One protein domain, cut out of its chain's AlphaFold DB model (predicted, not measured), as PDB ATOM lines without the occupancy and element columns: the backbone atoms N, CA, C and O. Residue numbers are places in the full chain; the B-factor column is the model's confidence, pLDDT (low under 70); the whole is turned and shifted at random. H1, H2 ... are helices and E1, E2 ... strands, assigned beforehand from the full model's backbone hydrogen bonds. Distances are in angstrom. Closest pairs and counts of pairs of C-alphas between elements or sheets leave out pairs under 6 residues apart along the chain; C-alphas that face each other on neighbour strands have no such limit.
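AT A GLANCE: This is residues 414 to 491 of the 495 residues of an uncharacterized protein of Neocallimastix californiae (UniProt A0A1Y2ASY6). With little regular structure, this is two small lobes joined by a long link: the sheet E3 - E4 - E5 makes one, the hairpin E1 and E2 with H1 the other. The 78 printed residues run H1 E1 E2 E3 E4 E5, mostly strand, both sheets antiparallel, with 26 residues in named elements. It is elongated, 45 by 24 by 23 A, and only just loose, close to compact, with a radius of gyration of the C-alphas of 14.0 A.

IN THESE COORDINATES: Find E4, residues 479 to 484, 15.8 A long, starting from C-alpha 479 at (206.454, 232.413, 250.440). E3 is residues 474 to 476, 6.7 A, and E5 residues 487 to 490, 10.2 A. E1 is residues 436 to 440, 13.3 A, and E2 residues 443 to 446, 10.2 A. H1, residues 414 to 417, 5.1 A, begins at (208.463, 235.091, 273.767).

HOW THE PARTS SIT: E3, E4 and E5 form a meander, each strand the antiparallel neighbour of the one before; look for N 481 and O 474, and N 482 and O 489, each 2.8 A. In the antiparallel hairpin E1 and E2, N 438 and O 445 are 2.8 A apart. E1 is apart from E3, E4 and E5. H1 is too short for an O i to N i+4 pair; its one O i to N i+3 pair is within hydrogen-bond range. The closest C-alphas of H1 and E2, Ser 414 and Gly 446, are 4.8 A apart.

THE WHOLE: The farthest C-alphas, Ala 416 and Gly 486, are 45.1 A apart. The printed part has no cut; the links H1 to E1 and E2 to E3 are long. Confidence is under 70 in 33 residues, among them 453 to 464.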
ATOM      1  N   SER A 414     207.478 236.073 274.243       85.56
ATOM      2  CA  SER A 414     208.463 235.091 273.767       85.56
ATOM      3  C   SER A 414     209.720 235.006 274.634       85.56
ATOM      4  O   SER A 414     210.367 233.959 274.661       85.56
ATOM      5  N   LYS A 415     210.047 236.058 275.401       83.00
ATOM      6  CA  LYS A 415     211.211 236.056 276.306       83.00
ATOM      7  C   LYS A 415     211.081 235.027 277.418       83.00
ATOM      8  O   LYS A 415     212.069 234.398 277.781       83.00
ATOM      9  N   ALA A 416     209.860 234.798 277.900       79.69
ATOM     10  CA  ALA A 416     209.573 233.745 278.872       79.69
ATOM     11  C   ALA A 416     209.838 232.332 278.311       79.69
ATOM     12  O   ALA A 416     210.028 231.393 279.077       79.69
ATOM     13  N   LEU A 417     209.883 232.192 276.983       79.69
ATOM     14  CA  LEU A 417     210.189 230.954 276.265       79.69
ATOM     15  C   LEU A 417     211.647 230.896 275.773       79.69
ATOM     16  O   LEU A 417     212.012 229.953 275.079       79.69
ATOM     17  N   GLY A 418     212.478 231.888 276.120       77.56
ATOM     18  CA  GLY A 418     213.886 231.960 275.718       77.56
ATOM     19  C   GLY A 418     214.147 232.613 274.357       77.56
ATOM     20  O   GLY A 418     215.264 232.511 273.856       77.56
ATOM     21  N   TYR A 419     213.159 233.294 273.765       84.25
ATOM     22  CA  TYR A 419     213.276 233.944 272.455       84.25
ATOM     23  C   TYR A 419     213.147 235.468 272.548       84.25
ATOM     24  O   TYR A 419     212.256 235.995 273.220       84.25
ATOM     25  N   GLU A 420     214.006 236.192 271.831       87.94
ATOM     26  CA  GLU A 420     213.984 237.659 271.800       87.94
ATOM     27  C   GLU A 420     212.710 238.226 271.150       87.94
ATOM     28  O   GLU A 420     211.938 237.522 270.498       87.94
ATOM     29  N   CYS A 421     212.481 239.526 271.322       86.50
ATOM     30  CA  CYS A 421     211.384 240.236 270.663       86.50
ATOM     31  C   CYS A 421     211.772 240.593 269.232       86.50
ATOM     32  O   CYS A 421     212.918 240.961 268.980       86.50
ATOM     33  N   CYS A 422     210.822 240.565 268.304       81.19
ATOM     34  CA  CYS A 422     211.103 241.004 266.946       81.19
ATOM     35  C   CYS A 422     211.224 242.534 266.846       81.19
ATOM     36  O   CYS A 422     210.355 243.293 267.292       81.19
ATOM     37  N   ASP A 423     212.263 242.998 266.149       78.50
ATOM     38  CA  ASP A 423     212.390 244.409 265.774       78.50
ATOM     39  C   ASP A 423     211.398 244.815 264.675       78.50
ATOM     40  O   ASP A 423     211.016 245.985 264.593       78.50
ATOM     41  N   SER A 424     210.924 243.849 263.885       72.31
ATOM     42  CA  SER A 424     209.905 244.034 262.850       72.31
ATOM     43  C   SER A 424     208.561 243.416 263.246       72.31
ATOM     44  O   SER A 424     208.499 242.530 264.095       72.31
ATOM     45  N   CYS A 425     207.487 243.862 262.593       74.50
ATOM     46  CA  CYS A 425     206.141 243.302 262.746       74.50
ATOM     47  C   CYS A 425     205.823 242.198 261.724       74.50
ATOM     48  O   CYS A 425     204.659 241.863 261.525       74.50
ATOM     49  N   ASN A 426     206.841 241.653 261.048       67.31
ATOM     50  CA  ASN A 426     206.647 240.627 260.030       67.31
ATOM     51  C   ASN A 426     206.380 239.267 260.685       67.31
ATOM     52  O   ASN A 426     207.284 238.666 261.269       67.31
ATOM     53  N   VAL A 427     205.139 238.799 260.582       71.56
ATOM     54  CA  VAL A 427     204.718 237.495 261.095       71.56
ATOM     55  C   VAL A 427     205.097 236.434 260.071       71.56
ATOM     56  O   VAL A 427     204.698 236.525 258.917       71.56
ATOM     57  N   VAL A 428     205.862 235.434 260.494       62.16
ATOM     58  CA  VAL A 428     206.248 234.292 259.645       62.16
ATOM     59  C   VAL A 428     205.570 232.996 260.082       62.16
ATOM     60  O   VAL A 428     205.515 232.048 259.310       62.16
ATOM     61  N   PHE A 429     205.044 232.954 261.309       64.31
ATOM     62  CA  PHE A 429     204.384 231.787 261.884       64.31
ATOM     63  C   PHE A 429     203.418 232.214 262.999       64.31
ATOM     64  O   PHE A 429     203.663 233.200 263.697       64.31
ATOM     65  N   ILE A 430     202.314 231.489 263.170       70.81
ATOM     66  CA  ILE A 430     201.368 231.669 264.276       70.81
ATOM     67  C   ILE A 430     201.203 230.309 264.940       70.81
ATOM     68  O   ILE A 430     200.855 229.347 264.263       70.81
ATOM     69  N   ASP A 431     201.472 230.229 266.240       65.00
ATOM     70  CA  ASP A 431     201.364 228.967 266.973       65.00
ATOM     71  C   ASP A 431     199.927 228.645 267.414       65.00
ATOM     72  O   ASP A 431     199.008 229.464 267.305       65.00
ATOM     73  N   ASP A 432     199.747 227.456 267.991       59.94
ATOM     74  CA  ASP A 432     198.462 226.958 268.499       59.94
ATOM     75  C   ASP A 432     197.846 227.852 269.594       59.94
ATOM     76  O   ASP A 432     196.640 227.816 269.846       59.94
ATOM     77  N   LYS A 433     198.658 228.699 270.243       71.19
ATOM     78  CA  LYS A 433     198.226 229.681 271.251       71.19
ATOM     79  C   LYS A 433     197.944 231.057 270.641       71.19
ATOM     80  O   LYS A 433     197.742 232.022 271.383       71.19
ATOM     81  N   LYS A 434     197.898 231.161 269.308       67.38
ATOM     82  CA  LYS A 434     197.716 232.400 268.531       67.38
ATOM     83  C   LYS A 434     198.811 233.435 268.776       67.38
ATOM     84  O   LYS A 434     198.595 234.636 268.576       67.38
ATOM     85  N   GLN A 435     199.977 232.999 269.234       79.25
ATOM     86  CA  GLN A 435     201.117 233.878 269.383       79.25
ATOM     87  C   GLN A 435     201.821 234.000 268.034       79.25
ATOM     88  O   GLN A 435     202.035 233.023 267.320       79.25
ATOM     89  N   LYS A 436     202.122 235.240 267.657       80.69
ATOM     90  CA  LYS A 436     202.702 235.575 266.357       80.69
ATOM     91  C   LYS A 436     204.219 235.559 266.473       80.69
ATOM     92  O   LYS A 436     204.777 236.303 267.273       80.69
ATOM     93  N   TRP A 437     204.876 234.758 265.655       80.88
ATOM     94  CA  TRP A 437     206.323 234.622 265.610       80.88
ATOM     95  C   TRP A 437     206.888 235.305 264.362       80.88
ATOM     96  O   TRP A 437     206.262 235.309 263.300       80.88
ATOM     97  N   GLY A 438     208.075 235.886 264.494       79.06
ATOM     98  CA  GLY A 438     208.877 236.442 263.409       79.06
ATOM     99  C   GLY A 438     210.267 235.807 263.369       79.06
ATOM    100  O   GLY A 438     210.612 234.964 264.200       79.06
ATOM    101  N   SER A 439     211.084 236.245 262.413       71.19
ATOM    102  CA  SER A 439     212.489 235.843 262.302       71.19
ATOM    103  C   SER A 439     213.392 237.072 262.286       71.19
ATOM    104  O   SER A 439     213.189 237.995 261.494       71.19
ATOM    105  N   MET A 440     214.397 237.090 263.163       61.78
ATOM    106  CA  MET A 440     215.398 238.151 263.261       61.78
ATOM    107  C   MET A 440     216.784 237.525 263.379       61.78
ATOM    108  O   MET A 440     217.006 236.658 264.216       61.78
ATOM    109  N   ASN A 441     217.726 237.927 262.520       61.41
ATOM    110  CA  ASN A 441     219.076 237.345 262.465       61.41
ATOM    111  C   ASN A 441     219.092 235.804 262.355       61.41
ATOM    112  O   ASN A 441     220.015 235.159 262.845       61.41
ATOM    113  N   LYS A 442     218.088 235.223 261.675       54.69
ATOM    114  CA  LYS A 442     217.874 233.767 261.540       54.69
ATOM    115  C   LYS A 442     217.558 233.046 262.858       54.69
ATOM    116  O   LYS A 442     217.754 231.840 262.956       54.69
ATOM    117  N   GLN A 443     217.079 233.773 263.860       68.19
ATOM    118  CA  GLN A 443     216.565 233.224 265.108       68.19
ATOM    119  C   GLN A 443     215.086 233.577 265.247       68.19
ATOM    120  O   GLN A 443     214.635 234.627 264.777       68.19
ATOM    121  N   TRP A 444     214.333 232.684 265.886       80.56
ATOM    122  CA  TRP A 444     212.938 232.924 266.228       80.56
ATOM    123  C   TRP A 444     212.819 234.100 267.193       80.56
ATOM    124  O   TRP A 444     213.577 234.208 268.158       80.56
ATOM    125  N   CYS A 445     211.848 234.968 266.934       82.69
ATOM    126  CA  CYS A 445     211.505 236.070 267.817       82.69
ATOM    127  C   CYS A 445     209.984 236.182 267.978       82.69
ATOM    128  O   CYS A 445     209.225 235.815 267.079       82.69
ATOM    129  N   GLY A 446     209.516 236.682 269.120       88.00
ATOM    130  CA  GLY A 446     208.094 236.947 269.345       88.00
ATOM    131  C   GLY A 446     207.680 238.307 268.810       88.00
ATOM    132  O   GLY A 446     208.338 239.318 269.072       88.00
ATOM    133  N   ILE A 447     206.562 238.356 268.092       84.94
ATOM    134  CA  ILE A 447     205.972 239.609 267.620       84.94
ATOM    135  C   ILE A 447     205.304 240.307 268.803       84.94
ATOM    136  O   ILE A 447     204.424 239.757 269.475       84.94
ATOM    137  N   ASP A 448     205.737 241.540 269.051       83.06
ATOM    138  CA  ASP A 448     205.187 242.396 270.094       83.06
ATOM    139  C   ASP A 448     203.796 242.892 269.675       83.06
ATOM    140  O   ASP A 448     203.645 243.697 268.752       83.06
ATOM    141  N   LYS A 449     202.767 242.400 270.374       73.00
ATOM    142  CA  LYS A 449     201.357 242.706 270.102       73.00
ATOM    143  C   LYS A 449     201.028 244.192 270.249       73.00
ATOM    144  O   LYS A 449     200.174 244.681 269.520       73.00
ATOM    145  N   VAL A 450     201.706 244.909 271.147       72.38
ATOM    146  CA  VAL A 450     201.463 246.334 271.408       72.38
ATOM    147  C   VAL A 450     202.161 247.186 270.350       72.38
ATOM    148  O   VAL A 450     201.556 248.098 269.791       72.38
ATOM    149  N   LYS A 451     203.419 246.863 270.024       76.50
ATOM    150  CA  LYS A 451     204.191 247.545 268.970       76.50
ATOM    151  C   LYS A 451     203.570 247.346 267.585       76.50
ATOM    152  O   LYS A 451     203.595 248.260 266.767       76.50
ATOM    153  N   CYS A 452     203.010 246.166 267.335       72.25
ATOM    154  CA  CYS A 452     202.500 245.757 266.029       72.25
ATOM    155  C   CYS A 452     200.968 245.786 265.926       72.25
ATOM    156  O   CYS A 452     200.413 245.271 264.956       72.25
ATOM    157  N   ALA A 453     200.282 246.417 266.886       62.94
ATOM    158  CA  ALA A 453     198.820 246.472 266.967       62.94
ATOM    159  C   ALA A 453     198.140 247.062 265.712       62.94
ATOM    160  O   ALA A 453     196.982 246.751 265.445       62.94
ATOM    161  N   ASN A 454     198.860 247.877 264.931       55.28
ATOM    162  CA  ASN A 454     198.327 248.592 263.766       55.28
ATOM    163  C   ASN A 454     198.783 248.033 262.402       55.28
ATOM    164  O   ASN A 454     198.356 248.551 261.374       55.28
ATOM    165  N   GLU A 455     199.616 246.987 262.360       52.81
ATOM    166  CA  GLU A 455     200.016 246.321 261.112       52.81
ATOM    167  C   GLU A 455     199.603 244.847 261.147       52.81
ATOM    168  O   GLU A 455     200.404 243.949 261.404       52.81
ATOM    169  N   ILE A 456     198.321 244.585 260.892       51.50
ATOM    170  CA  ILE A 456     197.844 243.228 260.623       51.50
ATOM    171  C   ILE A 456     198.122 242.953 259.148       51.50
ATOM    172  O   ILE A 456     197.333 243.301 258.274       51.50
ATOM    173  N   LEU A 457     199.300 242.399 258.866       54.88
ATOM    174  CA  LEU A 457     199.586 241.843 257.556       54.88
ATOM    175  C   LEU A 457     199.202 240.368 257.559       54.88
ATOM    176  O   LEU A 457     199.971 239.521 258.003       54.88
ATOM    177  N   ASP A 458     198.001 240.076 257.077       64.81
ATOM    178  CA  ASP A 458     197.556 238.695 256.890       64.81
ATOM    179  C   ASP A 458     198.285 238.029 255.712       64.81
ATOM    180  O   ASP A 458     198.330 236.813 255.607       64.81
ATOM    181  N   CYS A 459     198.940 238.795 254.838       62.59
ATOM    182  CA  CYS A 459     199.641 238.254 253.675       62.59
ATOM    183  C   CYS A 459     201.032 238.876 253.540       62.59
ATOM    184  O   CYS A 459     201.210 240.027 253.946       62.59
ATOM    185  N   PRO A 460     202.023 238.170 252.965       63.69
ATOM    186  CA  PRO A 460     203.373 238.711 252.836       63.69
ATOM    187  C   PRO A 460     203.378 240.024 252.031       63.69
ATOM    188  O   PRO A 460     202.722 240.135 250.995       63.69
ATOM    189  N   LYS A 461     204.126 241.032 252.500       57.38
ATOM    190  CA  LYS A 461     204.211 242.380 251.898       57.38
ATOM    191  C   LYS A 461     204.980 242.301 250.560       57.38
ATOM    192  O   LYS A 461     206.201 242.428 250.543       57.38
ATOM    193  N   THR A 462     204.290 242.059 249.441       62.34
ATOM    194  CA  THR A 462     204.885 241.980 248.088       62.34
ATOM    195  C   THR A 462     204.082 242.779 247.054       62.34
ATOM    196  O   THR A 462     203.086 243.419 247.380       62.34
ATOM    197  N   ALA A 463     204.534 242.781 245.793       66.31
ATOM    198  CA  ALA A 463     203.822 243.400 244.671       66.31
ATOM    199  C   ALA A 463     202.616 242.575 244.167       66.31
ATOM    200  O   ALA A 463     201.925 243.019 243.251       66.31
ATOM    201  N   TYR A 464     202.383 241.384 244.727       68.12
ATOM    202  CA  TYR A 464     201.330 240.462 244.302       68.12
ATOM    203  C   TYR A 464     200.144 240.501 245.278       68.12
ATOM    204  O   TYR A 464     200.355 240.649 246.484       68.12
ATOM    205  N   PRO A 465     198.897 240.386 244.782       78.75
ATOM    206  CA  PRO A 465     197.709 240.391 245.631       78.75
ATOM    207  C   PRO A 465     197.679 239.166 246.551       78.75
ATOM    208  O   PRO A 465     198.311 238.149 246.274       78.75
ATOM    209  N   CYS A 466     196.925 239.241 247.644       80.75
ATOM    210  CA  CYS A 466     196.690 238.075 248.488       80.75
ATOM    211  C   CYS A 466     195.612 237.170 247.887       80.75
ATOM    212  O   CYS A 466     194.617 237.682 247.376       80.75
ATOM    213  N   CYS A 467     195.798 235.852 247.964       77.31
ATOM    214  CA  CYS A 467     194.789 234.896 247.532       77.31
ATOM    215  C   CYS A 467     193.576 234.965 248.461       77.31
ATOM    216  O   CYS A 467     193.727 234.952 249.686       77.31
ATOM    217  N   SER A 468     192.375 234.940 247.890       80.44
ATOM    218  CA  SER A 468     191.129 234.768 248.653       80.44
ATOM    219  C   SER A 468     190.954 233.348 249.211       80.44
ATOM    220  O   SER A 468     190.029 233.090 249.981       80.44
ATOM    221  N   HIS A 469     191.844 232.425 248.834       73.75
ATOM    222  CA  HIS A 469     191.837 231.021 249.224       73.75
ATOM    223  C   HIS A 469     193.176 230.565 249.816       73.75
ATOM    224  O   HIS A 469     194.221 231.184 249.618       73.75
ATOM    225  N   CYS A 470     193.171 229.374 250.410       74.69
ATOM    226  CA  CYS A 470     194.347 228.732 251.002       74.69
ATOM    227  C   CYS A 470     195.013 227.665 250.114       74.69
ATOM    228  O   CYS A 470     195.844 226.889 250.584       74.69
ATOM    229  N   ASN A 471     194.660 227.603 248.827       68.56
ATOM    230  CA  ASN A 471     195.211 226.626 247.886       68.56
ATOM    231  C   ASN A 471     196.607 227.044 247.403       68.56
ATOM    232  O   ASN A 471     196.747 227.926 246.558       68.56
ATOM    233  N   VAL A 472     197.641 226.392 247.929       71.50
ATOM    234  CA  VAL A 472     199.037 226.648 247.558       71.50
ATOM    235  C   VAL A 472     199.378 225.928 246.249       71.50
ATOM    236  O   VAL A 472     199.246 224.713 246.146       71.50
ATOM    237  N   SER A 473     199.852 226.673 245.255       66.06
ATOM    238  CA  SER A 473     200.351 226.168 243.970       66.06
ATOM    239  C   SER A 473     201.867 225.935 243.969       66.06
ATOM    240  O   SER A 473     202.332 224.972 243.363       66.06
ATOM    241  N   ILE A 474     202.646 226.796 244.635       50.53
ATOM    242  CA  ILE A 474     204.103 226.649 244.804       50.53
ATOM    243  C   ILE A 474     204.559 227.347 246.092       50.53
ATOM    244  O   ILE A 474     203.908 228.278 246.564       50.53
ATOM    245  N   SER A 475     205.679 226.904 246.663       55.88
ATOM    246  CA  SER A 475     206.369 227.601 247.748       55.88
ATOM    247  C   SER A 475     207.800 227.926 247.324       55.88
ATOM    248  O   SER A 475     208.540 227.038 246.898       55.88
ATOM    249  N   GLU A 476     208.184 229.195 247.421       47.50
ATOM    250  CA  GLU A 476     209.546 229.670 247.158       47.50
ATOM    251  C   GLU A 476     210.002 230.528 248.335       47.50
ATOM    252  O   GLU A 476     209.296 231.452 248.717       47.50
ATOM    253  N   GLU A 477     211.172 230.238 248.914       44.50
ATOM    254  CA  GLU A 477     211.797 231.085 249.948       44.50
ATOM    255  C   GLU A 477     210.830 231.528 251.071       44.50
ATOM    256  O   GLU A 477     210.786 232.702 251.434       44.50
ATOM    257  N   TYR A 478     210.061 230.582 251.630       51.19
ATOM    258  CA  TYR A 478     209.080 230.798 252.714       51.19
ATOM    259  C   TYR A 478     207.822 231.581 252.312       51.19
ATOM    260  O   TYR A 478     207.011 231.962 253.155       51.19
ATOM    261  N   ILE A 479     207.632 231.789 251.012       56.12
ATOM    262  CA  ILE A 479     206.454 232.413 250.440       56.12
ATOM    263  C   ILE A 479     205.598 231.338 249.784       56.12
ATOM    264  O   ILE A 479     206.009 230.695 248.818       56.12
ATOM    265  N   ARG A 480     204.375 231.186 250.291       67.94
ATOM    266  CA  ARG A 480     203.344 230.336 249.699       67.94
ATOM    267  C   ARG A 480     202.597 231.132 248.633       67.94
ATOM    268  O   ARG A 480     202.078 232.210 248.912       67.94
ATOM    269  N   TRP A 481     202.517 230.586 247.431       76.50
ATOM    270  CA  TRP A 481     201.853 231.197 246.285       76.50
ATOM    271  C   TRP A 481     200.640 230.372 245.882       76.50
ATOM    272  O   TRP A 481     200.702 229.147 245.917       76.50
ATOM    273  N   GLY A 482     199.564 231.027 245.467       76.44
ATOM    274  CA  GLY A 482     198.392 230.419 244.849       76.44
ATOM    275  C   GLY A 482     198.098 231.055 243.493       76.44
ATOM    276  O   GLY A 482     198.740 232.032 243.098       76.44
ATOM    277  N   ILE A 483     197.125 230.497 242.779       70.31
ATOM    278  CA  ILE A 483     196.663 231.025 241.496       70.31
ATOM    279  C   ILE A 483     195.179 231.344 241.619       70.31
ATOM    280  O   ILE A 483     194.361 230.447 241.801       70.31
ATOM    281  N   GLU A 484     194.833 232.615 241.457       75.44
ATOM    282  CA  GLU A 484     193.461 233.102 241.517       75.44
ATOM    283  C   GLU A 484     193.136 233.852 240.226       75.44
ATOM    284  O   GLU A 484     193.864 234.746 239.807       75.44
ATOM    285  N   ASN A 485     192.050 233.457 239.553       70.94
ATOM    286  CA  ASN A 485     191.621 234.026 238.265       70.94
ATOM    287  C   ASN A 485     192.698 234.018 237.156       70.94
ATOM    288  O   ASN A 485     192.627 234.802 236.215       70.94
ATOM    289  N   GLY A 486     193.668 233.100 237.233       64.75
ATOM    290  CA  GLY A 486     194.782 233.002 236.282       64.75
ATOM    291  C   GLY A 486     195.988 233.886 236.617       64.75
ATOM    292  O   GLY A 486     196.987 233.821 235.898       64.75
ATOM    293  N   ASP A 487     195.927 234.646 237.713       65.44
ATOM    294  CA  ASP A 487     197.006 235.493 238.211       65.44
ATOM    295  C   ASP A 487     197.625 234.930 239.496       65.44
ATOM    296  O   ASP A 487     196.991 234.217 240.276       65.44
ATOM    297  N   TRP A 488     198.900 235.257 239.715       71.69
ATOM    298  CA  TRP A 488     199.611 234.878 240.931       71.69
ATOM    299  C   TRP A 488     199.138 235.698 242.117       71.69
ATOM    300  O   TRP A 488     199.151 236.931 242.081       71.69
ATOM    301  N   CYS A 489     198.819 234.995 243.193       75.38
ATOM    302  CA  CYS A 489     198.487 235.580 244.470       75.38
ATOM    303  C   CYS A 489     199.302 234.920 245.586       75.38
ATOM    304  O   CYS A 489     199.864 233.833 245.439       75.38
ATOM    305  N   MET A 490     199.393 235.603 246.714       78.50
ATOM    306  CA  MET A 490     200.159 235.181 247.877       78.50
ATOM    307  C   MET A 490     199.216 234.539 248.878       78.50
ATOM    308  O   MET A 490     198.197 235.126 249.230       78.50
ATOM    309  N   ILE A 491     199.543 233.345 249.348       76.12
ATOM    310  CA  ILE A 491     198.703 232.640 250.308       76.12
ATOM    311  C   ILE A 491     198.833 233.332 251.656       76.12
ATOM    312  O   ILE A 491     199.937 233.559 252.156       76.12
TER     313      ILE A 491